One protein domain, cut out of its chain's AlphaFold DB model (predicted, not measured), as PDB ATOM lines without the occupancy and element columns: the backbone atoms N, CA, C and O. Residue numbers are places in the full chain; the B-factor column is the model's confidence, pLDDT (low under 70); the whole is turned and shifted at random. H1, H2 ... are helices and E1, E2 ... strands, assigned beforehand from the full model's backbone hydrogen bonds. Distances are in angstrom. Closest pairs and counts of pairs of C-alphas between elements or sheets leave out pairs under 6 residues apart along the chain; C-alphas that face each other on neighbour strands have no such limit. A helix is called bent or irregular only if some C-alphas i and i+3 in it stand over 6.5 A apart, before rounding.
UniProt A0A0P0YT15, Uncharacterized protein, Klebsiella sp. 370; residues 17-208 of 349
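Overview. This is residues 17 to 208 of the 349 residues of an uncharacterized protein of Klebsiella sp. 370 (UniProt A0A0P0YT15). The chain is wound in stacked turns, a solenoid: each turn lays one strand on one side (E6, E8, E10, E13, E16, in this order) and a strand or strand pair bent as an L round the other sides (E5, E7, E9, E11 with E12, E14 with E15). H2 caps the E5 and E6 end, where E1 and E2 lie beside E5. The printed part has 192 residues with two named helices and sixteen named strands, in the order E1 H1 E2 H2 and then E3 to E16, and is mostly strand. The five-strand sheet is parallel, the branched nine-strand sheet is mixed, and E3 and E4 form an antiparallel hairpin. The whole is compact, with a radius of gyration of the C-alphas of 15.6 A, and spans 42 by 41 by 29 A.

Along the chain. E1, residues 17 to 20, begins at C-alpha 17 (206.827, 296.369, 205.779). H1 is 30 to 34, E2 40 to 44, and H2 46 to 58, 18.5 A long. E3 is 61 to 63, E4 66 to 68, E5 70 to 80, 21.9 A, E6 84 to 86, and E7 91 to 101, 20.5 A. E8 is 110 to 114, E9 132 to 139, 16.6 A, E10 144 to 148, E11 163 to 165, E12 168 to 170, and E13 174 to 178. E14 is 186 to 188, E15 191 to 193, and E16 197 to 202, ending at C-alpha 202 (239.199, 308.325, 194.705).

Arrangement. In the branched sheet, E1 (N 18 to O 73, 2.9 A) and E2 (N 41 to O 77, 3.0 A) lie on one side of E5, E7 (N 72 to O 92, 2.8 A) on the other. E5 bends by 101 degrees at residue 77, E7 by 100 at 96, and E9 by 80 at 135. E7 (N 95 to O 133, 2.8 A) lies on one side of E9, and E11 (N 165 to O 132, 2.9 A) and E12 (N 137 to O 168, 2.7 A) lie on the other side; E14 is the parallel neighbour of E11 (N 164 to O 186, 2.8 A) and E15 that of E12 (N 169 to O 191, 2.9 A). In the five-strand sheet, for instance, N 84 of E6 and O 111 of E8 are 2.9 A apart, and N 175 of E13 and O 197 of E16 2.9 A. In E3 and E4, N 68 and O 61 are 2.8 A apart. H2 is on the branched sheet at a height of 8.1 A, along E5 at 4 degrees on the local plane; the C-alphas of Thr 46 and Ile 80 are their closest, 4.8 A. H2 only grazes the five-strand sheet, and H1 only grazes the branched sheet. H1 and H2 only just touch, with 3 pairs of C-alphas within 8 A, the closest Leu 33 and Val 52, 7.0 A; H2 does so with residues 48 to 52 alone. In H1 and H2 every O i to N i+4 pair is within hydrogen-bond range.

Size, cuts and confidence. The C-alphas farthest apart, Asp 28 and Lys 203, are 44.6 A apart. The printed part has no cut. The links E8 to E9 and E10 to E11 are long. The mean pLDDT of the printed part is 91.3; residues 24, 28 to 35 and 105 to 108 are under 70.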
ATOM      1  N   LEU A  17     206.150 296.443 207.062       79.69
ATOM      2  CA  LEU A  17     206.827 296.369 205.779       79.69
ATOM      3  C   LEU A  17     205.750 296.286 204.698       79.69
ATOM      4  O   LEU A  17     204.816 295.496 204.807       79.69
ATOM      5  N   LYS A  18     205.887 297.094 203.647       83.81
ATOM      6  CA  LYS A  18     205.070 296.991 202.433       83.81
ATOM      7  C   LYS A  18     205.962 297.065 201.208       83.81
ATOM      8  O   LYS A  18     206.814 297.943 201.119       83.81
ATOM      9  N   VAL A  19     205.730 296.179 200.247       79.81
ATOM     10  CA  VAL A  19     206.380 296.219 198.931       79.81
ATOM     11  C   VAL A  19     205.315 296.520 197.885       79.81
ATOM     12  O   VAL A  19     204.351 295.767 197.758       79.81
ATOM     13  N   TYR A  20     205.482 297.613 197.141       80.38
ATOM     14  CA  TYR A  20     204.588 297.995 196.048       80.38
ATOM     15  C   TYR A  20     205.223 297.609 194.728       80.38
ATOM     16  O   TYR A  20     206.256 298.159 194.350       80.38
ATOM     17  N   THR A  21     204.584 296.690 194.015       78.44
ATOM     18  CA  THR A  21     204.995 296.312 192.661       78.44
ATOM     19  C   THR A  21     204.989 297.530 191.732       78.44
ATOM     20  O   THR A  21     204.315 298.525 191.996       78.44
ATOM     21  N   ALA A  22     205.671 297.441 190.589       71.31
ATOM     22  CA  ALA A  22     205.683 298.516 189.592       71.31
ATOM     23  C   ALA A  22     204.272 298.937 189.103       71.31
ATOM     24  O   ALA A  22     204.082 300.048 188.620       71.31
ATOM     25  N   ASN A  23     203.255 298.083 189.274       73.50
ATOM     26  CA  ASN A  23     201.858 298.394 188.953       73.50
ATOM     27  C   ASN A  23     201.091 299.096 190.094       73.50
ATOM     28  O   ASN A  23     199.888 299.309 189.970       73.50
ATOM     29  N   GLY A  24     201.739 299.402 191.221       69.50
ATOM     30  CA  GLY A  24     201.121 300.035 192.389       69.50
ATOM     31  C   GLY A  24     200.349 299.085 193.315       69.50
ATOM     32  O   GLY A  24     199.906 299.512 194.376       69.50
ATOM     33  N   ALA A  25     200.215 297.803 192.962       74.44
ATOM     34  CA  ALA A  25     199.626 296.794 193.843       74.44
ATOM     35  C   ALA A  25     200.614 296.392 194.950       74.44
ATOM     36  O   ALA A  25     201.808 296.218 194.671       74.44
ATOM     37  N   SER A  26     200.120 296.214 196.180       75.25
ATOM     38  CA  SER A  26     200.895 295.614 197.268       75.25
ATOM     39  C   SER A  26     201.175 294.144 196.969       75.25
ATOM     40  O   SER A  26     200.289 293.412 196.533       75.25
ATOM     41  N   ASP A  27     202.407 293.696 197.205       75.88
ATOM     42  CA  ASP A  27     202.715 292.267 197.205       75.88
ATOM     43  C   ASP A  27     202.197 291.658 198.515       75.88
ATOM     44  O   ASP A  27     202.865 291.746 199.543       75.88
ATOM     45  N   ASP A  28     201.013 291.042 198.504       64.62
ATOM     46  CA  ASP A  28     200.388 290.447 199.700       64.62
ATOM     47  C   ASP A  28     201.254 289.362 200.352       64.62
ATOM     48  O   ASP A  28     201.145 289.094 201.550       64.62
ATOM     49  N   SER A  29     202.178 288.770 199.594       60.38
ATOM     50  CA  SER A  29     203.117 287.791 200.132       60.38
ATOM     51  C   SER A  29     204.333 288.411 200.836       60.38
ATOM     52  O   SER A  29     205.119 287.689 201.454       60.38
ATOM     53  N   SER A  30     204.454 289.744 200.840       58.81
ATOM     54  CA  SER A  30     205.345 290.471 201.755       58.81
ATOM     55  C   SER A  30     204.956 290.274 203.227       58.81
ATOM     56  O   SER A  30     205.838 290.286 204.084       58.81
ATOM     57  N   ASN A  31     203.689 289.945 203.517       59.59
ATOM     58  CA  ASN A  31     203.233 289.569 204.861       59.59
ATOM     59  C   ASN A  31     203.898 288.289 205.397       59.59
ATOM     60  O   ASN A  31     204.053 288.149 206.604       59.59
ATOM     61  N   PHE A  32     204.338 287.367 204.530       57.56
ATOM     62  CA  PHE A  32     205.096 286.190 204.974       57.56
ATOM     63  C   PHE A  32     206.550 286.533 205.326       57.56
ATOM     64  O   PHE A  32     207.118 285.908 206.212       57.56
ATOM     65  N   LEU A  33     207.134 287.540 204.665       64.56
ATOM     66  CA  LEU A  33     208.500 288.017 204.926       64.56
ATOM     67  C   LEU A  33     208.572 288.952 206.143       64.56
ATOM     68  O   LEU A  33     209.623 289.067 206.768       64.56
ATOM     69  N   LEU A  34     207.449 289.582 206.499       63.25
ATOM     70  CA  LEU A  34     207.272 290.376 207.719       63.25
ATOM     71  C   LEU A  34     207.623 289.596 208.992       63.25
ATOM     72  O   LEU A  34     208.197 290.178 209.904       63.25
ATOM     73  N   ASN A  35     207.327 288.294 209.035       68.88
ATOM     74  CA  ASN A  35     207.583 287.456 210.212       68.88
ATOM     75  C   ASN A  35     209.074 287.146 210.432       68.88
ATOM     76  O   ASN A  35     209.454 286.777 211.541       68.88
ATOM     77  N   ASP A  36     209.907 287.291 209.396       85.81
ATOM     78  CA  ASP A  36     211.336 286.966 209.454       85.81
ATOM     79  C   ASP A  36     212.206 288.182 209.816       85.81
ATOM     80  O   ASP A  36     213.371 288.015 210.182       85.81
ATOM     81  N   ILE A  37     211.669 289.404 209.698       91.25
ATOM     82  CA  ILE A  37     212.363 290.630 210.103       91.25
ATOM     83  C   ILE A  37     211.982 290.963 211.543       91.25
ATOM     84  O   ILE A  37     210.816 291.178 211.865       91.25
ATOM     85  N   ASP A  38     212.989 291.082 212.401       92.44
ATOM     86  CA  ASP A  38     212.817 291.648 213.728       92.44
ATOM     87  C   ASP A  38     212.886 293.181 213.669       92.44
ATOM     88  O   ASP A  38     213.951 293.771 213.478       92.44
ATOM     89  N   PHE A  39     211.732 293.823 213.858       92.62
ATOM     90  CA  PHE A  39     211.592 295.282 213.876       92.62
ATOM     91  C   PHE A  39     211.780 295.912 215.266       92.62
ATOM     92  O   PHE A  39     211.614 297.128 215.412       92.62
ATOM     93  N   SER A  40     212.091 295.107 216.287       91.88
ATOM     94  CA  SER A  40     212.480 295.606 217.613       91.88
ATOM     95  C   SER A  40     213.959 296.001 217.679       91.88
ATOM     96  O   SER A  40     214.343 296.824 218.509       91.88
ATOM     97  N   GLY A  41     214.785 295.455 216.779       91.19
ATOM     98  CA  GLY A  41     216.229 295.676 216.744       91.19
ATOM     99  C   GLY A  41     217.027 294.759 217.677       91.19
ATOM    100  O   GLY A  41     218.236 294.948 217.820       91.19
ATOM    101  N   GLU A  42     216.394 293.762 218.301       93.06
ATOM    102  CA  GLU A  42     217.050 292.832 219.227       93.06
ATOM    103  C   GLU A  42     217.847 291.742 218.493       93.06
ATOM    104  O   GLU A  42     218.928 291.337 218.937       93.06
ATOM    105  N   LYS A  43     217.347 291.283 217.343       95.00
ATOM    106  CA  LYS A  43     217.890 290.176 216.550       95.00
ATOM    107  C   LYS A  43     218.359 290.644 215.180       95.00
ATOM    108  O   LYS A  43     217.760 291.503 214.536       95.00
ATOM    109  N   ASP A  44     219.444 290.032 214.715       95.69
ATOM    110  CA  ASP A  44     219.959 290.277 213.371       95.69
ATOM    111  C   ASP A  44     218.937 289.861 212.307       95.69
ATOM    112  O   ASP A  44     218.506 288.712 212.260       95.69
ATOM    113  N   SER A  45     218.594 290.806 211.437       96.50
ATOM    114  CA  SER A  45     217.618 290.644 210.359       96.50
ATOM    115  C   SER A  45     218.254 290.774 208.975       96.50
ATOM    116  O   SER A  45     217.542 290.927 207.984       96.50
ATOM    117  N   THR A  46     219.589 290.714 208.881       95.50
ATOM    118  CA  THR A  46     220.317 290.912 207.615       95.50
ATOM    119  C   THR A  46     219.794 290.018 206.492       95.50
ATOM    120  O   THR A  46     219.431 290.515 205.427       95.50
ATOM    121  N   ASP A  47     219.718 288.705 206.726       95.12
ATOM    122  CA  ASP A  47     219.359 287.739 205.682       95.12
ATOM    123  C   ASP A  47     217.872 287.876 205.279       95.12
ATOM    124  O   ASP A  47     217.525 287.735 204.105       95.12
ATOM    125  N   ALA A  48     216.989 288.197 206.231       94.50
ATOM    126  CA  ALA A  48     215.568 288.436 205.972       94.50
ATOM    127  C   ALA A  48     215.343 289.727 205.166       94.50
ATOM    128  O   ALA A  48     214.636 289.718 204.156       94.50
ATOM    129  N   LEU A  49     216.012 290.818 205.550       95.75
ATOM    130  CA  LEU A  49     215.969 292.079 204.814       95.75
ATOM    131  C   LEU A  49     216.557 291.921 203.404       95.75
ATOM    132  O   LEU A  49     215.964 292.412 202.446       95.75
ATOM    133  N   GLN A  50     217.659 291.180 203.242       96.31
ATOM    134  CA  GLN A  50     218.233 290.894 201.923       96.31
ATOM    135  C   GLN A  50     217.230 290.192 200.998       96.31
ATOM    136  O   GLN A  50     217.073 290.600 199.848       96.31
ATOM    137  N   LYS A  51     216.489 289.192 201.500       94.56
ATOM    138  CA  LYS A  51     215.430 288.521 200.722       94.56
ATOM    139  C   LYS A  51     214.331 289.490 200.285       94.56
ATOM    140  O   LYS A  51     213.855 289.391 199.156       94.56
ATOM    141  N   VAL A  52     213.930 290.425 201.152       94.00
ATOM    142  CA  VAL A  52     212.939 291.460 200.812       94.00
ATOM    143  C   VAL A  52     213.460 292.368 199.699       94.00
ATOM    144  O   VAL A  52     212.742 292.601 198.727       94.00
ATOM    145  N   LEU A  53     214.707 292.837 199.807       95.62
ATOM    146  CA  LEU A  53     215.351 293.682 198.797       95.62
ATOM    147  C   LEU A  53     215.428 292.975 197.435       95.62
ATOM    148  O   LEU A  53     215.074 293.561 196.412       95.62
ATOM    149  N   ASP A  54     215.830 291.704 197.425       94.94
ATOM    150  CA  ASP A  54     215.983 290.908 196.202       94.94
ATOM    151  C   ASP A  54     214.643 290.625 195.531       94.94
ATOM    152  O   ASP A  54     214.496 290.777 194.316       94.94
ATOM    153  N   ARG A  55     213.636 290.275 196.334       91.44
ATOM    154  CA  ARG A  55     212.274 290.063 195.850       91.44
ATOM    155  C   ARG A  55     211.679 291.342 195.271       91.44
ATOM    156  O   ARG A  55     211.110 291.307 194.184       91.44
ATOM    157  N   ALA A  56     211.817 292.463 195.975       92.94
ATOM    158  CA  ALA A  56     211.325 293.756 195.516       92.94
ATOM    159  C   ALA A  56     211.986 294.170 194.194       92.94
ATOM    160  O   ALA A  56     211.293 294.595 193.273       92.94
ATOM    161  N   ALA A  57     213.299 293.971 194.058       94.31
ATOM    162  CA  ALA A  57     214.002 294.224 192.805       94.31
ATOM    163  C   ALA A  57     213.453 293.370 191.644       94.31
ATOM    164  O   ALA A  57     213.375 293.855 190.517       94.31
ATOM    165  N   GLY A  58     213.012 292.136 191.908       93.44
ATOM    166  CA  GLY A  58     212.365 291.264 190.919       93.44
ATOM    167  C   GLY A  58     211.019 291.775 190.384       93.44
ATOM    168  O   GLY A  58     210.595 291.349 189.312       93.44
ATOM    169  N   HIS A  59     210.366 292.708 191.085       93.25
ATOM    170  CA  HIS A  59     209.094 293.316 190.664       93.25
ATOM    171  C   HIS A  59     209.261 294.581 189.811       93.25
ATOM    172  O   HIS A  59     208.259 295.146 189.356       93.25
ATOM    173  N   ALA A  60     210.494 295.058 189.618       94.06
ATOM    174  CA  ALA A  60     210.774 296.207 188.764       94.06
ATOM    175  C   ALA A  60     210.524 295.865 187.292       94.06
ATOM    176  O   ALA A  60     210.670 294.717 186.866       94.06
ATOM    177  N   LYS A  61     210.139 296.868 186.500       93.69
ATOM    178  CA  LYS A  61     209.765 296.674 185.094       93.69
ATOM    179  C   LYS A  61     210.607 297.522 184.168       93.69
ATOM    180  O   LYS A  61     210.886 298.682 184.457       93.69
ATOM    181  N   ILE A  62     210.940 296.949 183.019       93.12
ATOM    182  CA  ILE A  62     211.508 297.707 181.910       93.12
ATOM    183  C   ILE A  62     210.428 298.643 181.366       93.12
ATOM    184  O   ILE A  62     209.302 298.222 181.098       93.12
ATOM    185  N   VAL A  63     210.791 299.911 181.208       91.25
ATOM    186  CA  VAL A  63     209.975 300.965 180.599       91.25
ATOM    187  C   VAL A  63     210.745 301.597 179.435       91.25
ATOM    188  O   VAL A  63     211.957 301.403 179.337       91.25
ATOM    189  N   PRO A  64     210.090 302.348 178.525       90.31
ATOM    190  CA  PRO A  64     210.731 302.806 177.288       90.31
ATOM    191  C   PRO A  64     212.053 303.568 177.470       90.31
ATOM    192  O   PRO A  64     212.922 303.495 176.606       90.31
ATOM    193  N   ASN A  65     212.222 304.283 178.584       90.31
ATOM    194  CA  ASN A  65     213.395 305.105 178.877       90.31
ATOM    195  C   ASN A  65     214.283 304.569 180.018       90.31
ATOM    196  O   ASN A  65     215.154 305.306 180.470       90.31
ATOM    197  N   GLY A  66     214.081 303.334 180.490       93.31
ATOM    198  CA  GLY A  66     214.875 302.755 181.580       93.31
ATOM    199  C   GLY A  66     214.093 301.740 182.404       93.31
ATOM    200  O   GLY A  66     213.436 300.858 181.852       93.31
ATOM    201  N   ILE A  67     214.154 301.863 183.731       94.06
ATOM    202  CA  ILE A  67     213.510 300.941 184.673       94.06
ATOM    203  C   ILE A  67     212.548 301.685 185.599       94.06
ATOM    204  O   ILE A  67     212.896 302.683 186.228       94.06
ATOM    205  N   GLN A  68     211.329 301.163 185.720       94.00
ATOM    206  CA  GLN A  68     210.377 301.585 186.736       94.00
ATOM    207  C   GLN A  68     210.695 300.890 188.058       94.00
ATOM    208  O   GLN A  68     210.593 299.664 188.175       94.00
ATOM    209  N   LYS A  69     211.059 301.700 189.054       94.31
ATOM    210  CA  LYS A  69     211.456 301.246 190.387       94.31
ATOM    211  C   LYS A  69     210.254 300.812 191.232       94.31
ATOM    212  O   LYS A  69     209.135 301.288 191.050       94.31
ATOM    213  N   VAL A  70     210.523 299.937 192.191       94.62
ATOM    214  CA  VAL A  70     209.583 299.392 193.182       94.62
ATOM    215  C   VAL A  70     209.807 300.097 194.513       94.62
ATOM    216  O   VAL A  70     210.950 300.307 194.922       94.62
ATOM    217  N   LEU A  71     208.727 300.463 195.203       94.38
ATOM    218  CA  LEU A  71     208.809 301.098 196.517       94.38
ATOM    219  C   LEU A  71     208.734 300.047 197.628       94.38
ATOM    220  O   LEU A  71     207.798 299.248 197.674       94.38
ATOM    221  N   ILE A  72     209.682 300.105 198.558       94.75
ATOM    222  CA  ILE A  72     209.676 299.362 199.817       94.75
ATOM    223  C   ILE A  72     209.434 300.371 200.939       94.75
ATOM    224  O   ILE A  72     210.236 301.279 201.129       94.75
ATOM    225  N   GLN A  73     208.341 300.227 201.682       93.88
ATOM    226  CA  GLN A  73     208.084 301.010 202.890       93.88
ATOM    227  C   GLN A  73     208.435 300.182 204.119       93.88
ATOM    228  O   GLN A  73     207.975 299.046 204.237       93.88
ATOM    229  N   LEU A  74     209.218 300.756 205.026       92.94
ATOM    230  CA  LEU A  74     209.672 300.124 206.259       92.94
ATOM    231  C   LEU A  74     209.355 301.016 207.456       92.94
ATOM    232  O   LEU A  74     209.542 302.232 207.397       92.94
ATOM    233  N   SER A  75     208.953 300.399 208.566       93.19
ATOM    234  CA  SER A  75     208.911 301.071 209.858       93.19
ATOM    235  C   SER A  75     209.312 300.174 211.018       93.19
ATOM    236  O   SER A  75     208.905 299.018 211.072       93.19
ATOM    237  N   GLY A  76     210.116 300.717 211.935       92.50
ATOM    238  CA  GLY A  76     210.679 300.010 213.089       92.50
ATOM    239  C   GLY A  76     212.193 300.194 213.221       92.50
ATOM    240  O   GLY A  76     212.773 301.110 212.632       92.50
ATOM    241  N   VAL A  77     212.832 299.314 213.990       96.94
ATOM    242  CA  VAL A  77     214.288 299.246 214.172       96.94
ATOM    243  C   VAL A  77     214.777 297.895 213.664       96.94
ATOM    244  O   VAL A  77     214.343 296.862 214.152       96.94
ATOM    245  N   ILE A  78     215.680 297.883 212.688       97.25
ATOM    246  CA  ILE A  78     216.189 296.654 212.075       97.25
ATOM    247  C   ILE A  78     217.690 296.568 212.318       97.25
ATOM    248  O   ILE A  78     218.450 297.456 211.920       97.25
ATOM    249  N   LYS A  79     218.126 295.481 212.951       97.75
ATOM    250  CA  LYS A  79     219.540 295.206 213.210       97.75
ATOM    251  C   LYS A  79     220.173 294.445 212.043       97.75
ATOM    252  O   LYS A  79     219.597 293.480 211.545       97.75
ATOM    253  N   ILE A  80     221.358 294.881 211.616       97.12
ATOM    254  CA  ILE A  80     222.089 294.370 210.449       97.12
ATOM    255  C   ILE A  80     223.533 294.036 210.848       97.12
ATOM    256  O   ILE A  80     224.335 294.916 211.169       97.12
ATOM    257  N   SER A  81     223.893 292.756 210.790       95.00
ATOM    258  CA  SER A  81     225.218 292.241 211.149       95.00
ATOM    259  C   SER A  81     226.133 291.906 209.962       95.00
ATOM    260  O   SER A  81     227.321 291.656 210.186       95.00
ATOM    261  N   LYS A  82     225.635 291.921 208.711       93.94
ATOM    262  CA  LYS A  82     226.432 291.664 207.486       93.94
ATOM    263  C   LYS A  82     226.049 292.603 206.338       93.94
ATOM    264  O   LYS A  82     225.040 293.298 206.415       93.94
ATOM    265  N   THR A  83     226.887 292.654 205.303       96.00
ATOM    266  CA  THR A  83     226.688 293.510 204.126       96.00
ATOM    267  C   THR A  83     225.352 293.230 203.439       96.00
ATOM    268  O   THR A  83     225.029 292.074 203.171       96.00
ATOM    269  N   LEU A  84     224.626 294.296 203.106       97.25
ATOM    270  CA  LEU A  84     223.466 294.256 202.224       97.25
ATOM    271  C   LEU A  84     223.876 294.596 200.789       97.25
ATOM    272  O   LEU A  84     224.645 295.528 200.555       97.25
ATOM    273  N   TYR A  85     223.313 293.873 199.829       97.19
ATOM    274  CA  TYR A  85     223.482 294.117 198.403       97.19
ATOM    275  C   TYR A  85     222.191 294.677 197.819       97.19
ATOM    276  O   TYR A  85     221.143 294.035 197.889       97.19
ATOM    277  N   ILE A  86     222.260 295.869 197.231       97.44
ATOM    278  CA  ILE A  86     221.077 296.598 196.761       97.44
ATOM    279  C   ILE A  86     221.177 296.869 195.264       97.44
ATOM    280  O   ILE A  86     222.162 297.422 194.787       97.44
ATOM    281  N   ASP A  87     220.133 296.518 194.514       95.88
ATOM    282  CA  ASP A  87     219.976 296.969 193.129       95.88
ATOM    283  C   ASP A  87     219.309 298.352 193.116       95.88
ATOM    284  O   ASP A  87     218.083 298.480 193.060       95.88
ATOM    285  N   ALA A  88     220.129 299.400 193.216       95.69
ATOM    286  CA  ALA A  88     219.650 300.776 193.321       95.69
ATOM    287  C   ALA A  88     218.901 301.264 192.073       95.69
ATOM    288  O   ALA A  88     218.146 302.232 192.169       95.69
ATOM    289  N   SER A  89     219.051 300.577 190.936       95.44
ATOM    290  CA  SER A  89     218.312 300.874 189.707       95.44
ATOM    291  C   SER A  89     216.862 300.384 189.735       95.44
ATOM    292  O   SER A  89     216.048 300.820 188.924       95.44
ATOM    293  N   LYS A  90     216.510 299.503 190.684       96.12
ATOM    294  CA  LYS A  90     215.208 298.819 190.726       96.12
ATOM    295  C   LYS A  90     214.351 299.142 191.934       96.12
ATOM    296  O   LYS A  90     213.143 298.936 191.864       96.12
ATOM    297  N   ILE A  91     214.927 299.631 193.029       96.06
ATOM    298  CA  ILE A  91     214.173 299.853 194.268       96.06
ATOM    299  C   ILE A  91     214.381 301.249 194.852       96.06
ATOM    300  O   ILE A  91     215.445 301.850 194.707       96.06
ATOM    301  N   ASN A  92     213.346 301.733 195.533       97.62
ATOM    302  CA  ASN A  92     213.359 302.880 196.435       97.62
ATOM    303  C   ASN A  92     212.918 302.390 197.821       97.62
ATOM    304  O   ASN A  92     211.985 301.590 197.913       97.62
ATOM    305  N   ILE A  93     213.561 302.858 198.888       97.75
ATOM    306  CA  ILE A  93     213.254 302.462 200.266       97.75
ATOM    307  C   ILE A  93     212.842 303.704 201.053       97.75
ATOM    308  O   ILE A  93     213.591 304.676 201.134       97.75
ATOM    309  N   LEU A  94     211.652 303.651 201.640       97.44
ATOM    310  CA  LEU A  94     211.028 304.740 202.379       97.44
ATOM    311  C   LEU A  94     210.780 304.319 203.832       97.44
ATOM    312  O   LEU A  94     210.189 303.272 204.090       97.44
ATOM    313  N   GLY A  95     211.231 305.148 204.769       96.06
ATOM    314  CA  GLY A  95     210.976 305.009 206.199       96.06
ATOM    315  C   GLY A  95     209.598 305.533 206.650       96.06
ATOM    316  O   GLY A  95     208.707 305.741 205.823       96.06
ATOM    317  N   PRO A  96     209.402 305.774 207.962       95.62
ATOM    318  CA  PRO A  96     210.443 305.940 208.979       95.62
ATOM    319  C   PRO A  96     210.964 304.612 209.537       95.62
ATOM    320  O   PRO A  96     210.241 303.916 210.247       95.62
ATOM    321  N   VAL A  97     212.242 304.302 209.300       96.75
ATOM    322  CA  VAL A  97     212.927 303.109 209.833       96.75
ATOM    323  C   VAL A  97     214.307 303.478 210.373       96.75
ATOM    324  O   VAL A  97     214.970 304.366 209.834       96.75
ATOM    325  N   THR A  98     214.749 302.791 211.426       98.56
ATOM    326  CA  THR A  98     216.138 302.840 211.896       98.56
ATOM    327  C   THR A  98     216.867 301.561 211.507       98.56
ATOM    328  O   THR A  98     216.420 300.470 211.846       98.56
ATOM    329  N   LEU A  99     217.996 301.688 210.816       98.56
ATOM    330  CA  LEU A  99     218.884 300.583 210.465       98.56
ATOM    331  C   LEU A  99     220.126 300.637 211.359       98.56
ATOM    332  O   LEU A  99     220.915 301.579 211.267       98.56
ATOM    333  N   VAL A 100     220.292 299.633 212.221       98.44
ATOM    334  CA  VAL A 100     221.399 299.545 213.185       98.44
ATOM    335  C   VAL A 100     222.434 298.541 212.691       98.44
ATOM    336  O   VAL A 100     222.188 297.336 212.669       98.44
ATOM    337  N   PHE A 101     223.613 299.024 212.312       97.69
ATOM    338  CA  PHE A 101     224.702 298.204 211.797       97.69
ATOM    339  C   PHE A 101     225.671 297.802 212.905       97.69
ATOM    340  O   PHE A 101     226.351 298.649 213.490       97.69
ATOM    341  N   THR A 102     225.791 296.496 213.129       95.12
ATOM    342  CA  THR A 102     226.617 295.909 214.202       95.12
ATOM    343  C   THR A 102     227.822 295.145 213.665       95.12
ATOM    344  O   THR A 102     228.524 294.449 214.401       95.12
ATOM    345  N   GLN A 103     228.060 295.250 212.356       88.75
ATOM    346  CA  GLN A 103     229.244 294.714 211.697       88.75
ATOM    347  C   GLN A 103     230.505 295.237 212.381       88.75
ATOM    348  O   GLN A 103     230.640 296.431 212.647       88.75
ATOM    349  N   LYS A 104     231.469 294.346 212.610       82.75
ATOM    350  CA  LYS A 104     232.825 294.745 212.990       82.75
ATOM    351  C   LYS A 104     233.653 294.939 211.725       82.75
ATOM    352  O   LYS A 104     233.625 294.089 210.833       82.75
ATOM    353  N   SER A 105     234.391 296.043 211.652       66.75
ATOM    354  CA  SER A 105     235.260 296.343 210.510       66.75
ATOM    355  C   SER A 105     236.266 295.208 210.267       66.75
ATOM    356  O   SER A 105     236.954 294.764 211.186       66.75
ATOM    357  N   ARG A 106     236.362 294.742 209.016       58.22
ATOM    358  CA  ARG A 106     237.444 293.872 208.520       58.22
ATOM    359  C   ARG A 106     238.066 294.471 207.250       58.22
ATOM    360  O   ARG A 106     238.096 293.834 206.203       58.22
ATOM    361  N   GLY A 107     238.529 295.720 207.315       62.06
ATOM    362  CA  GLY A 107     239.201 296.389 206.191       62.06
ATOM    363  C   GLY A 107     238.243 297.160 205.274       62.06
ATOM    364  O   GLY A 107     237.459 297.971 205.757       62.06
ATOM    365  N   ARG A 108     238.298 296.940 203.948       61.28
ATOM    366  CA  ARG A 108     237.481 297.669 202.944       61.28
ATOM    367  C   ARG A 108     236.003 297.246 202.904       61.28
ATOM    368  O   ARG A 108     235.337 297.489 201.906       61.28
ATOM    369  N   ASN A 109     235.492 296.585 203.936       85.12
ATOM    370  CA  ASN A 109     234.117 296.100 203.930       85.12
ATOM    371  C   ASN A 109     233.138 297.270 204.056       85.12
ATOM    372  O   ASN A 109     233.382 298.219 204.808       85.12
ATOM    373  N   TYR A 110     232.045 297.179 203.306       95.00
ATOM    374  CA  TYR A 110     230.956 298.145 203.297       95.00
ATOM    375  C   TYR A 110     229.687 297.490 203.816       95.00
ATOM    376  O   TYR A 110     229.431 296.314 203.545       95.00
ATOM    377  N   ALA A 111     228.889 298.255 204.547       96.75
ATOM    378  CA  ALA A 111     227.634 297.780 205.095       96.75
ATOM    379  C   ALA A 111     226.547 297.636 204.019       96.75
ATOM    380  O   ALA A 111     225.690 296.761 204.129       96.75
ATOM    381  N   ILE A 112     226.620 298.456 202.969       97.81
ATOM    382  CA  ILE A 112     225.757 298.450 201.792       97.81
ATOM    383  C   ILE A 112     226.635 298.513 200.539       97.81
ATOM    384  O   ILE A 112     227.433 299.434 200.359       97.81
ATOM    385  N   VAL A 113     226.452 297.551 199.641       97.06
ATOM    386  CA  VAL A 113     227.098 297.520 198.325       97.06
ATOM    387  C   VAL A 113     226.022 297.588 197.252       97.06
ATOM    388  O   VAL A 113     225.094 296.776 197.239       97.06
ATOM    389  N   LEU A 114     226.140 298.546 196.336       96.50
ATOM    390  CA  LEU A 114     225.261 298.579 195.174       96.50
ATOM    391  C   LEU A 114     225.656 297.494 194.175       96.50
ATOM    392  O   LEU A 114     226.840 297.290 193.899       96.50
ATOM    393  N   ARG A 115     224.664 296.794 193.623       94.81
ATOM    394  CA  ARG A 115     224.897 295.793 192.580       94.81
ATOM    395  C   ARG A 115     225.406 296.486 191.311       94.81
ATOM    396  O   ARG A 115     224.755 297.418 190.851       94.81
ATOM    397  N   PRO A 116     226.538 296.036 190.740       90.44
ATOM    398  CA  PRO A 116     227.225 296.767 189.678       90.44
ATOM    399  C   PRO A 116     226.690 296.482 188.268       90.44
ATOM    400  O   PRO A 116     227.112 297.142 187.319       90.44
ATOM    401  N   ASP A 117     225.787 295.509 188.128       89.00
ATOM    402  CA  ASP A 117     225.288 295.022 186.844       89.00
ATOM    403  C   ASP A 117     223.918 295.642 186.535       89.00
ATOM    404  O   ASP A 117     222.874 295.152 186.973       89.00
ATOM    405  N   GLY A 118     223.923 296.756 185.801       83.12
ATOM    406  CA  GLY A 118     222.701 297.450 185.407       83.12
ATOM    407  C   GLY A 118     222.147 296.992 184.056       83.12
ATOM    408  O   GLY A 118     222.854 296.469 183.191       83.12
ATOM    409  N   GLN A 119     220.844 297.195 183.877       87.25
ATOM    410  CA  GLN A 119     220.147 296.961 182.610       87.25
ATOM    411  C   GLN A 119     220.252 298.191 181.695       87.25
ATOM    412  O   GLN A 119     220.590 299.281 182.144       87.25
ATOM    413  N   GLY A 120     219.957 298.025 180.404       86.19
ATOM    414  CA  GLY A 120     219.993 299.134 179.446       86.19
ATOM    415  C   GLY A 120     219.163 300.334 179.905       86.19
ATOM    416  O   GLY A 120     218.020 300.171 180.327       86.19
ATOM    417  N   ASN A 121     219.735 301.533 179.783       89.31
ATOM    418  CA  ASN A 121     219.102 302.824 180.068       89.31
ATOM    419  C   ASN A 121     218.770 303.104 181.550       89.31
ATOM    420  O   ASN A 121     218.106 304.101 181.827       89.31
ATOM    421  N   VAL A 122     219.245 302.300 182.514       92.94
ATOM    422  CA  VAL A 122     218.981 302.560 183.950       92.94
ATOM    423  C   VAL A 122     219.480 303.928 184.414       92.94
ATOM    424  O   VAL A 122     218.814 304.566 185.227       92.94
ATOM    425  N   SER A 123     220.589 304.423 183.852       92.06
ATOM    426  CA  SER A 123     221.189 305.708 184.232       92.06
ATOM    427  C   SER A 123     220.195 306.873 184.104       92.06
ATOM    428  O   SER A 123     220.246 307.819 184.884       92.06
ATOM    429  N   TYR A 124     219.244 306.792 183.166       91.06
ATOM    430  CA  TYR A 124     218.246 307.841 182.920       91.06
ATOM    431  C   TYR A 124     217.051 307.797 183.882       91.06
ATOM    432  O   TYR A 124     216.301 308.768 183.972       91.06
ATOM    433  N   THR A 125     216.869 306.692 184.609       94.06
ATOM    434  CA  THR A 125     215.761 306.495 185.559       94.06
ATOM    435  C   THR A 125     216.218 306.340 187.008       94.06
ATOM    436  O   THR A 125     215.382 306.380 187.906       94.06
ATOM    437  N   ASN A 126     217.524 306.206 187.269       94.00
ATOM    438  CA  ASN A 126     218.082 306.047 188.619       94.00
ATOM    439  C   ASN A 126     217.629 307.148 189.593       94.00
ATOM    440  O   ASN A 126     217.310 306.852 190.747       94.00
ATOM    441  N   GLY A 127     217.533 308.388 189.100       92.00
ATOM    442  CA  GLY A 127     217.103 309.558 189.865       92.00
ATOM    443  C   GLY A 127     215.586 309.696 190.044       92.00
ATOM    444  O   GLY A 127     215.129 310.696 190.596       92.00
ATOM    445  N   VAL A 128     214.776 308.743 189.569       92.88
ATOM    446  CA  VAL A 128     213.324 308.760 189.793       92.88
ATOM    447  C   VAL A 128     213.029 308.293 191.221       92.88
ATOM    448  O   VAL A 128     213.033 307.098 191.536       92.88
ATOM    449  N   GLY A 129     212.752 309.265 192.090       93.56
ATOM    450  CA  GLY A 129     212.642 309.058 193.533       93.56
ATOM    451  C   GLY A 129     214.011 308.959 194.214       93.56
ATOM    452  O   GLY A 129     215.052 309.156 193.584       93.56
ATOM    453  N   SER A 130     213.996 308.661 195.512       97.19
ATOM    454  CA  SER A 130     215.204 308.462 196.315       97.19
ATOM    455  C   SER A 130     215.422 306.985 196.610       97.19
ATOM    456  O   SER A 130     214.479 306.275 196.960       97.19
ATOM    457  N   LEU A 131     216.677 306.536 196.522       98.31
ATOM    458  CA  LEU A 131     217.057 305.187 196.943       98.31
ATOM    459  C   LEU A 131     216.739 304.979 198.427       98.31
ATOM    460  O   LEU A 131     216.171 303.953 198.790       98.31
ATOM    461  N   PHE A 132     217.077 305.967 199.256       98.69
ATOM    462  CA  PHE A 132     216.715 306.016 200.667       98.69
ATOM    463  C   PHE A 132     216.008 307.336 200.967       98.69
ATOM    464  O   PHE A 132     216.548 308.403 200.662       98.69
ATOM    465  N   ASP A 133     214.823 307.252 201.572       98.75
ATOM    466  CA  ASP A 133     214.061 308.396 202.071       98.75
ATOM    467  C   ASP A 133     213.628 308.168 203.522       98.75
ATOM    468  O   ASP A 133     213.044 307.131 203.844       98.75
ATOM    469  N   SER A 134     213.869 309.150 204.394       98.50
ATOM    470  CA  SER A 134     213.374 309.155 205.779       98.50
ATOM    471  C   SER A 134     213.897 307.981 206.621       98.50
ATOM    472  O   SER A 134     213.169 307.396 207.424       98.50
ATOM    473  N   ILE A 135     215.170 307.619 206.436       98.75
ATOM    474  CA  ILE A 135     215.831 306.511 207.141       98.75
ATOM    475  C   ILE A 135     216.878 307.042 208.123       98.75
ATOM    476  O   ILE A 135     217.669 307.926 207.795       98.75
ATOM    477  N   ASN A 136     216.916 306.462 209.319       98.81
ATOM    478  CA  ASN A 136     217.966 306.694 210.303       98.81
ATOM    479  C   ASN A 136     218.987 305.543 210.273       98.81
ATOM    480  O   ASN A 136     218.667 304.412 210.630       98.81
ATOM    481  N   PHE A 137     220.213 305.810 209.840       98.88
ATOM    482  CA  PHE A 137     221.321 304.859 209.798       98.88
ATOM    483  C   PHE A 137     222.212 305.059 211.023       98.88
ATOM    484  O   PHE A 137     222.762 306.142 211.224       98.88
ATOM    485  N   VAL A 138     222.413 304.004 211.807       98.44
ATOM    486  CA  VAL A 138     223.249 304.032 213.014       98.44
ATOM    487  C   VAL A 138     224.267 302.909 212.940       98.44
ATOM    488  O   VAL A 138     223.911 301.784 212.594       98.44
ATOM    489  N   SER A 139     225.521 303.173 213.298       97.19
ATOM    490  CA  SER A 139     226.512 302.115 213.474       97.19
ATOM    491  C   SER A 139     227.041 302.024 214.895       97.19
ATOM    492  O   SER A 139     227.377 303.028 215.513       97.19
ATOM    493  N   GLU A 140     227.166 300.792 215.392       95.50
ATOM    494  CA  GLU A 140     227.832 300.493 216.664       95.50
ATOM    495  C   GLU A 140     229.366 300.529 216.539       95.50
ATOM    496  O   GLU A 140     230.071 300.579 217.545       95.50
ATOM    497  N   ASN A 141     229.905 300.476 215.315       92.75
ATOM    498  CA  ASN A 141     231.342 300.454 215.046       92.75
ATOM    499  C   ASN A 141     231.676 301.390 213.877       92.75
ATOM    500  O   ASN A 141     230.893 301.531 212.946       92.75
ATOM    501  N   LYS A 142     232.888 301.954 213.842       91.94
ATOM    502  CA  LYS A 142     233.353 302.764 212.701       91.94
ATOM    503  C   LYS A 142     233.567 301.885 211.454       91.94
ATOM    504  O   LYS A 142     234.657 301.367 211.214       91.94
ATOM    505  N   ILE A 143     232.508 301.692 210.667       94.88
ATOM    506  CA  ILE A 143     232.496 300.941 209.396       94.88
ATOM    507  C   ILE A 143     232.180 301.860 208.213       94.88
ATOM    508  O   ILE A 143     231.678 302.968 208.391       94.88
ATOM    509  N   ASN A 144     232.459 301.405 206.991       97.12
ATOM    510  CA  ASN A 144     232.042 302.118 205.784       97.12
ATOM    511  C   ASN A 144     230.601 301.724 205.429       97.12
ATOM    512  O   ASN A 144     230.251 300.550 205.525       97.12
ATOM    513  N   LEU A 145     229.777 302.677 205.004       97.88
ATOM    514  CA  LEU A 145     228.359 302.463 204.739       97.88
ATOM    515  C   LEU A 145     228.105 302.082 203.278       97.88
ATOM    516  O   LEU A 145     227.926 300.898 203.020       97.88
ATOM    517  N   ILE A 146     228.108 303.030 202.335       98.12
ATOM    518  CA  ILE A 146     227.753 302.779 200.925       98.12
ATOM    519  C   ILE A 146     228.998 302.692 200.037       98.12
ATOM    520  O   ILE A 146     229.849 303.585 200.044       98.12
ATOM    521  N   TYR A 147     229.050 301.645 199.210       96.69
ATOM    522  CA  TYR A 147     229.945 301.548 198.057       96.69
ATOM    523  C   TYR A 147     229.155 301.442 196.756       96.69
ATOM    524  O   TYR A 147     228.286 300.576 196.620       96.69
ATOM    525  N   ALA A 148     229.482 302.312 195.802       95.44
ATOM    526  CA  ALA A 148     228.829 302.376 194.500       95.44
ATOM    527  C   ALA A 148     229.848 302.153 193.380       95.44
ATOM    528  O   ALA A 148     230.744 302.971 193.178       95.44
ATOM    529  N   SER A 149     229.701 301.054 192.643       93.75
ATOM    530  CA  SER A 149     230.551 300.706 191.502       93.75
ATOM    531  C   SER A 149     229.726 300.142 190.351       93.75
ATOM    532  O   SER A 149     228.651 299.592 190.572       93.75
ATOM    533  N   ASN A 150     230.243 300.240 189.138       91.50
ATOM    534  CA  ASN A 150     229.607 299.837 187.898       91.50
ATOM    535  C   ASN A 150     230.525 298.881 187.130       91.50
ATOM    536  O   ASN A 150     231.704 299.178 186.934       91.50
ATOM    537  N   ASN A 151     229.956 297.781 186.644       88.56
ATOM    538  CA  ASN A 151     230.609 296.870 185.703       88.56
ATOM    539  C   ASN A 151     230.027 296.991 184.282       88.56
ATOM    540  O   ASN A 151     230.529 296.358 183.353       88.56
ATOM    541  N   ALA A 152     228.975 297.792 184.099       70.62
ATOM    542  CA  ALA A 152     228.235 297.934 182.854       70.62
ATOM    543  C   ALA A 152     228.714 299.121 181.992       70.62
ATOM    544  O   ALA A 152     229.592 299.902 182.368       70.62
ATOM    545  N   THR A 153     228.132 299.274 180.801       81.12
ATOM    546  CA  THR A 153     228.359 300.441 179.929       81.12
ATOM    547  C   THR A 153     227.725 301.714 180.518       81.12
ATOM    548  O   THR A 153     226.833 301.605 181.359       81.12
ATOM    549  N   PRO A 154     228.125 302.931 180.087       80.31
ATOM    550  CA  PRO A 154     227.658 304.181 180.708       80.31
ATOM    551  C   PRO A 154     226.129 304.349 180.783       80.31
ATOM    552  O   PRO A 154     225.602 304.797 181.799       80.31
ATOM    553  N   GLY A 155     225.394 303.949 179.735       80.69
ATOM    554  CA  GLY A 155     223.922 303.997 179.713       80.69
ATOM    555  C   GLY A 155     223.242 302.937 180.589       80.69
ATOM    556  O   GLY A 155     222.048 303.032 180.852       80.69
ATOM    557  N   SER A 156     223.997 301.945 181.053       89.94
ATOM    558  CA  SER A 156     223.525 300.839 181.886       89.94
ATOM    559  C   SER A 156     224.085 300.914 183.309       89.94
ATOM    560  O   SER A 156     224.146 299.897 183.988       89.94
ATOM    561  N   ASN A 157     224.537 302.085 183.758       93.62
ATOM    562  CA  ASN A 157     225.211 302.257 185.040       93.62
ATOM    563  C   ASN A 157     224.184 302.327 186.195       93.62
ATOM    564  O   ASN A 157     223.463 303.319 186.309       93.62
ATOM    565  N   PRO A 158     224.103 301.320 187.087       93.12
ATOM    566  CA  PRO A 158     223.131 301.311 188.186       93.12
ATOM    567  C   PRO A 158     223.585 302.134 189.406       93.12
ATOM    568  O   PRO A 158     222.841 302.268 190.375       93.12
ATOM    569  N   SER A 159     224.815 302.651 189.374       93.69
ATOM    570  CA  SER A 159     225.516 303.251 190.513       93.69
ATOM    571  C   SER A 159     225.682 304.768 190.393       93.69
ATOM    572  O   SER A 159     226.272 305.380 191.290       93.69
ATOM    573  N   CYS A 160     225.164 305.378 189.320       94.31
ATOM    574  CA  CYS A 160     225.183 306.824 189.118       94.31
ATOM    575  C   CYS A 160     223.800 307.473 189.207       94.31
ATOM    576  O   CYS A 160     222.777 306.797 189.114       94.31
ATOM    577  N   LEU A 161     223.772 308.802 189.349       94.94
ATOM    578  CA  LEU A 161     222.536 309.597 189.294       94.94
ATOM    579  C   LEU A 161     221.497 309.184 190.356       94.94
ATOM    580  O   LEU A 161     220.298 309.138 190.088       94.94
ATOM    581  N   ILE A 162     221.966 308.875 191.569       96.75
ATOM    582  CA  ILE A 162     221.145 308.415 192.698       96.75
ATOM    583  C   ILE A 162     220.796 309.577 193.633       96.75
ATOM    584  O   ILE A 162     221.640 310.423 193.932       96.75
ATOM    585  N   ASN A 163     219.565 309.580 194.152       98.06
ATOM    586  CA  ASN A 163     219.113 310.534 195.167       98.06
ATOM    587  C   ASN A 163     218.952 309.870 196.541       98.06
ATOM    588  O   ASN A 163     218.432 308.757 196.640       98.06
ATOM    589  N   ILE A 164     219.337 310.587 197.596       98.69
ATOM    590  CA  ILE A 164     219.101 310.268 199.009       98.69
ATOM    591  C   ILE A 164     218.386 311.461 199.653       98.69
ATOM    592  O   ILE A 164     218.859 312.591 199.530       98.69
ATOM    593  N   SER A 165     217.287 311.241 200.372       98.69
ATOM    594  CA  SER A 165     216.515 312.328 200.992       98.69
ATOM    595  C   SER A 165     216.205 312.071 202.462       98.69
ATOM    596  O   SER A 165     215.923 310.952 202.875       98.69
ATOM    597  N   GLN A 166     216.230 313.129 203.274       98.69
ATOM    598  CA  GLN A 166     215.714 313.136 204.651       98.69
ATOM    599  C   GLN A 166     216.296 312.035 205.555       98.69
ATOM    600  O   GLN A 166     215.646 311.578 206.494       98.69
ATOM    601  N   CYS A 167     217.520 311.590 205.272       98.88
ATOM    602  CA  CYS A 167     218.175 310.528 206.024       98.88
ATOM    603  C   CYS A 167     219.084 311.094 207.120       98.88
ATOM    604  O   CYS A 167     219.614 312.204 207.009       98.88
ATOM    605  N   ARG A 168     219.295 310.308 208.177       98.81
ATOM    606  CA  ARG A 168     220.272 310.591 209.237       98.81
ATOM    607  C   ARG A 168     221.323 309.495 209.273       98.81
ATOM    608  O   ARG A 168     220.986 308.333 209.078       98.81
ATOM    609  N   PHE A 169     222.580 309.863 209.485       98.88
ATOM    610  CA  PHE A 169     223.713 308.942 209.493       98.88
ATOM    611  C   PHE A 169     224.570 309.201 210.724       98.88
ATOM    612  O   PHE A 169     225.094 310.304 210.869       98.88
ATOM    613  N   THR A 170     224.743 308.190 211.576       98.69
ATOM    614  CA  THR A 170     225.492 308.330 212.827       98.69
ATOM    615  C   THR A 170     226.516 307.218 213.028       98.69
ATOM    616  O   THR A 170     226.189 306.034 212.935       98.69
ATOM    617  N   GLY A 171     227.754 307.598 213.362       97.38
ATOM    618  CA  GLY A 171     228.775 306.667 213.863       97.38
ATOM    619  C   GLY A 171     229.584 305.915 212.800       97.38
ATOM    620  O   GLY A 171     230.288 304.963 213.136       97.38
ATOM    621  N   PHE A 172     229.520 306.309 211.526       97.56
ATOM    622  CA  PHE A 172     230.238 305.625 210.442       97.56
ATOM    623  C   PHE A 172     231.681 306.125 210.273       97.56
ATOM    624  O   PHE A 172     232.003 307.269 210.573       97.56
ATOM    625  N   ASN A 173     232.559 305.282 209.728       96.62
ATOM    626  CA  ASN A 173     233.851 305.735 209.204       96.62
ATOM    627  C   ASN A 173     233.635 306.522 207.906       96.62
ATOM    628  O   ASN A 173     233.978 307.688 207.811       96.62
ATOM    629  N   ARG A 174     233.012 305.905 206.898       96.69
ATOM    630  CA  ARG A 174     232.729 306.546 205.603       96.69
ATOM    631  C   ARG A 174     231.267 306.364 205.266       96.69
ATOM    632  O   ARG A 174     230.807 305.225 205.256       96.69
ATOM    633  N   ILE A 175     230.552 307.436 204.957       98.38
ATOM    634  CA  ILE A 175     229.162 307.325 204.500       98.38
ATOM    635  C   ILE A 175     229.121 306.833 203.053       98.38
ATOM    636  O   ILE A 175     228.385 305.894 202.751       98.38
ATOM    637  N   PHE A 176     229.947 307.401 202.176       98.19
ATOM    638  CA  PHE A 176     230.004 307.020 200.769       98.19
ATOM    639  C   PHE A 176     231.441 306.916 200.251       98.19
ATOM    640  O   PHE A 176     232.271 307.797 200.492       98.19
ATOM    641  N   SER A 177     231.691 305.873 199.461       96.19
ATOM    642  CA  SER A 177     232.883 305.730 198.625       96.19
ATOM    643  C   SER A 177     232.489 305.392 197.188       96.19
ATOM    644  O   SER A 177     231.631 304.532 196.963       96.19
ATOM    645  N   ASN A 178     233.175 305.991 196.214       95.06
ATOM    646  CA  ASN A 178     233.000 305.633 194.808       95.06
ATOM    647  C   ASN A 178     233.885 304.444 194.400       95.06
ATOM    648  O   ASN A 178     234.989 304.248 194.906       95.06
ATOM    649  N   GLY A 179     233.392 303.675 193.438       93.31
ATOM    650  CA  GLY A 179     234.168 302.841 192.531       93.31
ATOM    651  C   GLY A 179     234.045 303.359 191.095       93.31
ATOM    652  O   GLY A 179     233.654 304.507 190.858       93.31
ATOM    653  N   VAL A 180     234.336 302.490 190.125       92.50
ATOM    654  CA  VAL A 180     234.086 302.743 188.694       92.50
ATOM    655  C   VAL A 180     232.624 303.140 188.485       92.50
ATOM    656  O   VAL A 180     231.749 302.473 189.022       92.50
ATOM    657  N   GLY A 181     232.317 304.205 187.744       92.44
ATOM    658  CA  GLY A 181     230.923 304.609 187.488       92.44
ATOM    659  C   GLY A 181     230.156 305.195 188.684       92.44
ATOM    660  O   GLY A 181     228.986 305.533 188.535       92.44
ATOM    661  N   GLY A 182     230.753 305.301 189.874       94.38
ATOM    662  CA  GLY A 182     230.058 305.714 191.102       94.38
ATOM    663  C   GLY A 182     229.980 307.232 191.299       94.38
ATOM    664  O   GLY A 182     230.566 307.742 192.250       94.38
ATOM    665  N   TRP A 183     229.295 307.960 190.416       93.94
ATOM    666  CA  TRP A 183     229.204 309.434 190.424       93.94
ATOM    667  C   TRP A 183     227.759 309.945 190.343       93.94
ATOM    668  O   TRP A 183     226.827 309.170 190.173       93.94
ATOM    669  N   GLY A 184     227.521 311.253 190.464       94.94
ATOM    670  CA  GLY A 184     226.192 311.820 190.180       94.94
ATOM    671  C   GLY A 184     225.208 311.761 191.342       94.94
ATOM    672  O   GLY A 184     224.002 311.752 191.114       94.94
ATOM    673  N   TRP A 185     225.683 311.676 192.580       97.62
ATOM    674  CA  TRP A 185     224.809 311.487 193.735       97.62
ATOM    675  C   TRP A 185     224.294 312.813 194.293       97.62
ATOM    676  O   TRP A 185     225.039 313.793 194.370       97.62
ATOM    677  N   ASN A 186     223.027 312.833 194.705       98.19
ATOM    678  CA  ASN A 186     222.403 313.989 195.341       98.19
ATOM    679  C   ASN A 186     221.865 313.615 196.728       98.19
ATOM    680  O   ASN A 186     221.188 312.600 196.886       98.19
ATOM    681  N   TRP A 187     222.124 314.465 197.717       98.75
ATOM    682  CA  TRP A 187     221.623 314.345 199.082       98.75
ATOM    683  C   TRP A 187     220.804 315.577 199.437       98.75
ATOM    684  O   TRP A 187     221.262 316.703 199.257       98.75
ATOM    685  N   ASP A 188     219.607 315.372 199.971       98.69
ATOM    686  CA  ASP A 188     218.660 316.451 200.237       98.69
ATOM    687  C   ASP A 188     218.082 316.342 201.652       98.69
ATOM    688  O   ASP A 188     217.502 315.320 202.020       98.69
ATOM    689  N   ARG A 189     218.243 317.396 202.461       98.75
ATOM    690  CA  ARG A 189     217.824 317.461 203.876       98.75
ATOM    691  C   ARG A 189     218.374 316.314 204.737       98.75
ATOM    692  O   ARG A 189     217.699 315.832 205.648       98.75
ATOM    693  N   CYS A 190     219.594 315.866 204.448       98.88
ATOM    694  CA  CYS A 190     220.263 314.802 205.198       98.88
ATOM    695  C   CYS A 190     221.095 315.357 206.361       98.88
ATOM    696  O   CYS A 190     221.613 316.470 206.298       98.88
ATOM    697  N   GLY A 191     221.259 314.565 207.418       98.81
ATOM    698  CA  GLY A 191     222.151 314.887 208.533       98.81
ATOM    699  C   GLY A 191     223.181 313.808 208.780       98.81
ATOM    700  O   GLY A 191     222.866 312.622 208.718       98.81
ATOM    701  N   PHE A 192     224.388 314.229 209.115       98.81
ATOM    702  CA  PHE A 192     225.536 313.364 209.308       98.81
ATOM    703  C   PHE A 192     226.191 313.737 210.635       98.81
ATOM    704  O   PHE A 192     226.618 314.875 210.805       98.81
ATOM    705  N   ASP A 193     226.233 312.799 211.574       98.50
ATOM    706  CA  ASP A 193     226.679 313.032 212.944       98.50
ATOM    707  C   ASP A 193     227.746 312.012 213.347       98.50
ATOM    708  O   ASP A 193     227.602 310.817 213.085       98.50
ATOM    709  N   ASN A 194     228.837 312.467 213.968       97.94
ATOM    710  CA  ASN A 194     229.900 311.584 214.466       97.94
ATOM    711  C   ASN A 194     230.387 310.565 213.410       97.94
ATOM    712  O   ASN A 194     230.598 309.377 213.684       97.94
ATOM    713  N   CYS A 195     230.525 311.023 212.165       98.12
ATOM    714  CA  CYS A 195     231.085 310.247 211.063       98.12
ATOM    715  C   CYS A 195     232.507 310.728 210.745       98.12
ATOM    716  O   CYS A 195     232.780 311.914 210.901       98.12
ATOM    717  N   ASP A 196     233.408 309.857 210.281       97.94
ATOM    718  CA  ASP A 196     234.793 310.284 209.992       97.94
ATOM    719  C   ASP A 196     234.907 310.937 208.606       97.94
ATOM    720  O   ASP A 196     235.635 311.915 208.452       97.94
ATOM    721  N   TYR A 197     234.148 310.430 207.626       98.31
ATOM    722  CA  TYR A 197     234.060 310.946 206.263       98.31
ATOM    723  C   TYR A 197     232.638 310.889 205.699       98.31
ATOM    724  O   TYR A 197     231.983 309.842 205.751       98.31
ATOM    725  N   LEU A 198     232.182 311.984 205.083       98.38
ATOM    726  CA  LEU A 198     230.944 311.999 204.301       98.38
ATOM    727  C   LEU A 198     231.204 311.367 202.929       98.38
ATOM    728  O   LEU A 198     230.665 310.301 202.628       98.38
ATOM    729  N   LEU A 199     232.062 311.995 202.121       97.56
ATOM    730  CA  LEU A 199     232.522 311.456 200.843       97.56
ATOM    731  C   LEU A 199     233.995 311.080 200.925       97.56
ATOM    732  O   LEU A 199     234.839 311.890 201.306       97.56
ATOM    733  N   TYR A 200     234.299 309.861 200.493       96.44
ATOM    734  CA  TYR A 200     235.657 309.391 200.272       96.44
ATOM    735  C   TYR A 200     235.843 309.094 198.784       96.44
ATOM    736  O   TYR A 200     235.574 307.982 198.321       96.44
ATOM    737  N   LEU A 201     236.251 310.117 198.030       95.56
ATOM    738  CA  LEU A 201     236.346 310.056 196.578       95.56
ATOM    739  C   LEU A 201     237.772 309.756 196.125       95.56
ATOM    740  O   LEU A 201     238.706 310.479 196.469       95.56
ATOM    741  N   ILE A 202     237.928 308.714 195.319       94.31
ATOM    742  CA  ILE A 202     239.199 308.325 194.705       94.31
ATOM    743  C   ILE A 202     239.073 308.281 193.186       94.31
ATOM    744  O   ILE A 202     237.984 308.108 192.635       94.31
ATOM    745  N   LYS A 203     240.203 308.435 192.499       92.38
ATOM    746  CA  LYS A 203     240.279 308.346 191.047       92.38
ATOM    747  C   LYS A 203     239.911 306.940 190.582       92.38
ATOM    748  O   LYS A 203     240.658 305.993 190.798       92.38
ATOM    749  N   GLU A 204     238.801 306.851 189.863       91.50
ATOM    750  CA  GLU A 204     238.314 305.629 189.228       91.50
ATOM    751  C   GLU A 204     237.888 305.911 187.784       91.50
ATOM    752  O   GLU A 204     237.656 307.059 187.390       91.50
ATOM    753  N   LYS A 205     237.765 304.862 186.967       90.06
ATOM    754  CA  LYS A 205     237.230 305.008 185.606       90.06
ATOM    755  C   LYS A 205     235.787 305.513 185.664       90.06
ATOM    756  O   LYS A 205     235.001 305.000 186.454       90.06
ATOM    757  N   ASP A 206     235.449 306.464 184.788       87.19
ATOM    758  CA  ASP A 206     234.084 306.996 184.671       87.19
ATOM    759  C   ASP A 206     233.545 307.413 186.047       87.19
ATOM    760  O   ASP A 206     232.541 306.897 186.496       87.19
ATOM    761  N   SER A 207     234.288 308.225 186.802       83.00
ATOM    762  CA  SER A 207     233.905 308.666 188.159       83.00
ATOM    763  C   SER A 207     233.973 310.187 188.319       83.00
ATOM    764  O   SER A 207     234.028 310.718 189.424       83.00
ATOM    765  N   TYR A 208     234.016 310.888 187.191       75.75
ATOM    766  CA  TYR A 208     234.508 312.256 187.044       75.75
ATOM    767  C   TYR A 208     233.423 313.329 187.201       75.75
ATOM    768  O   TYR A 208     233.563 314.418 186.656       75.75
TER     769      TYR A 208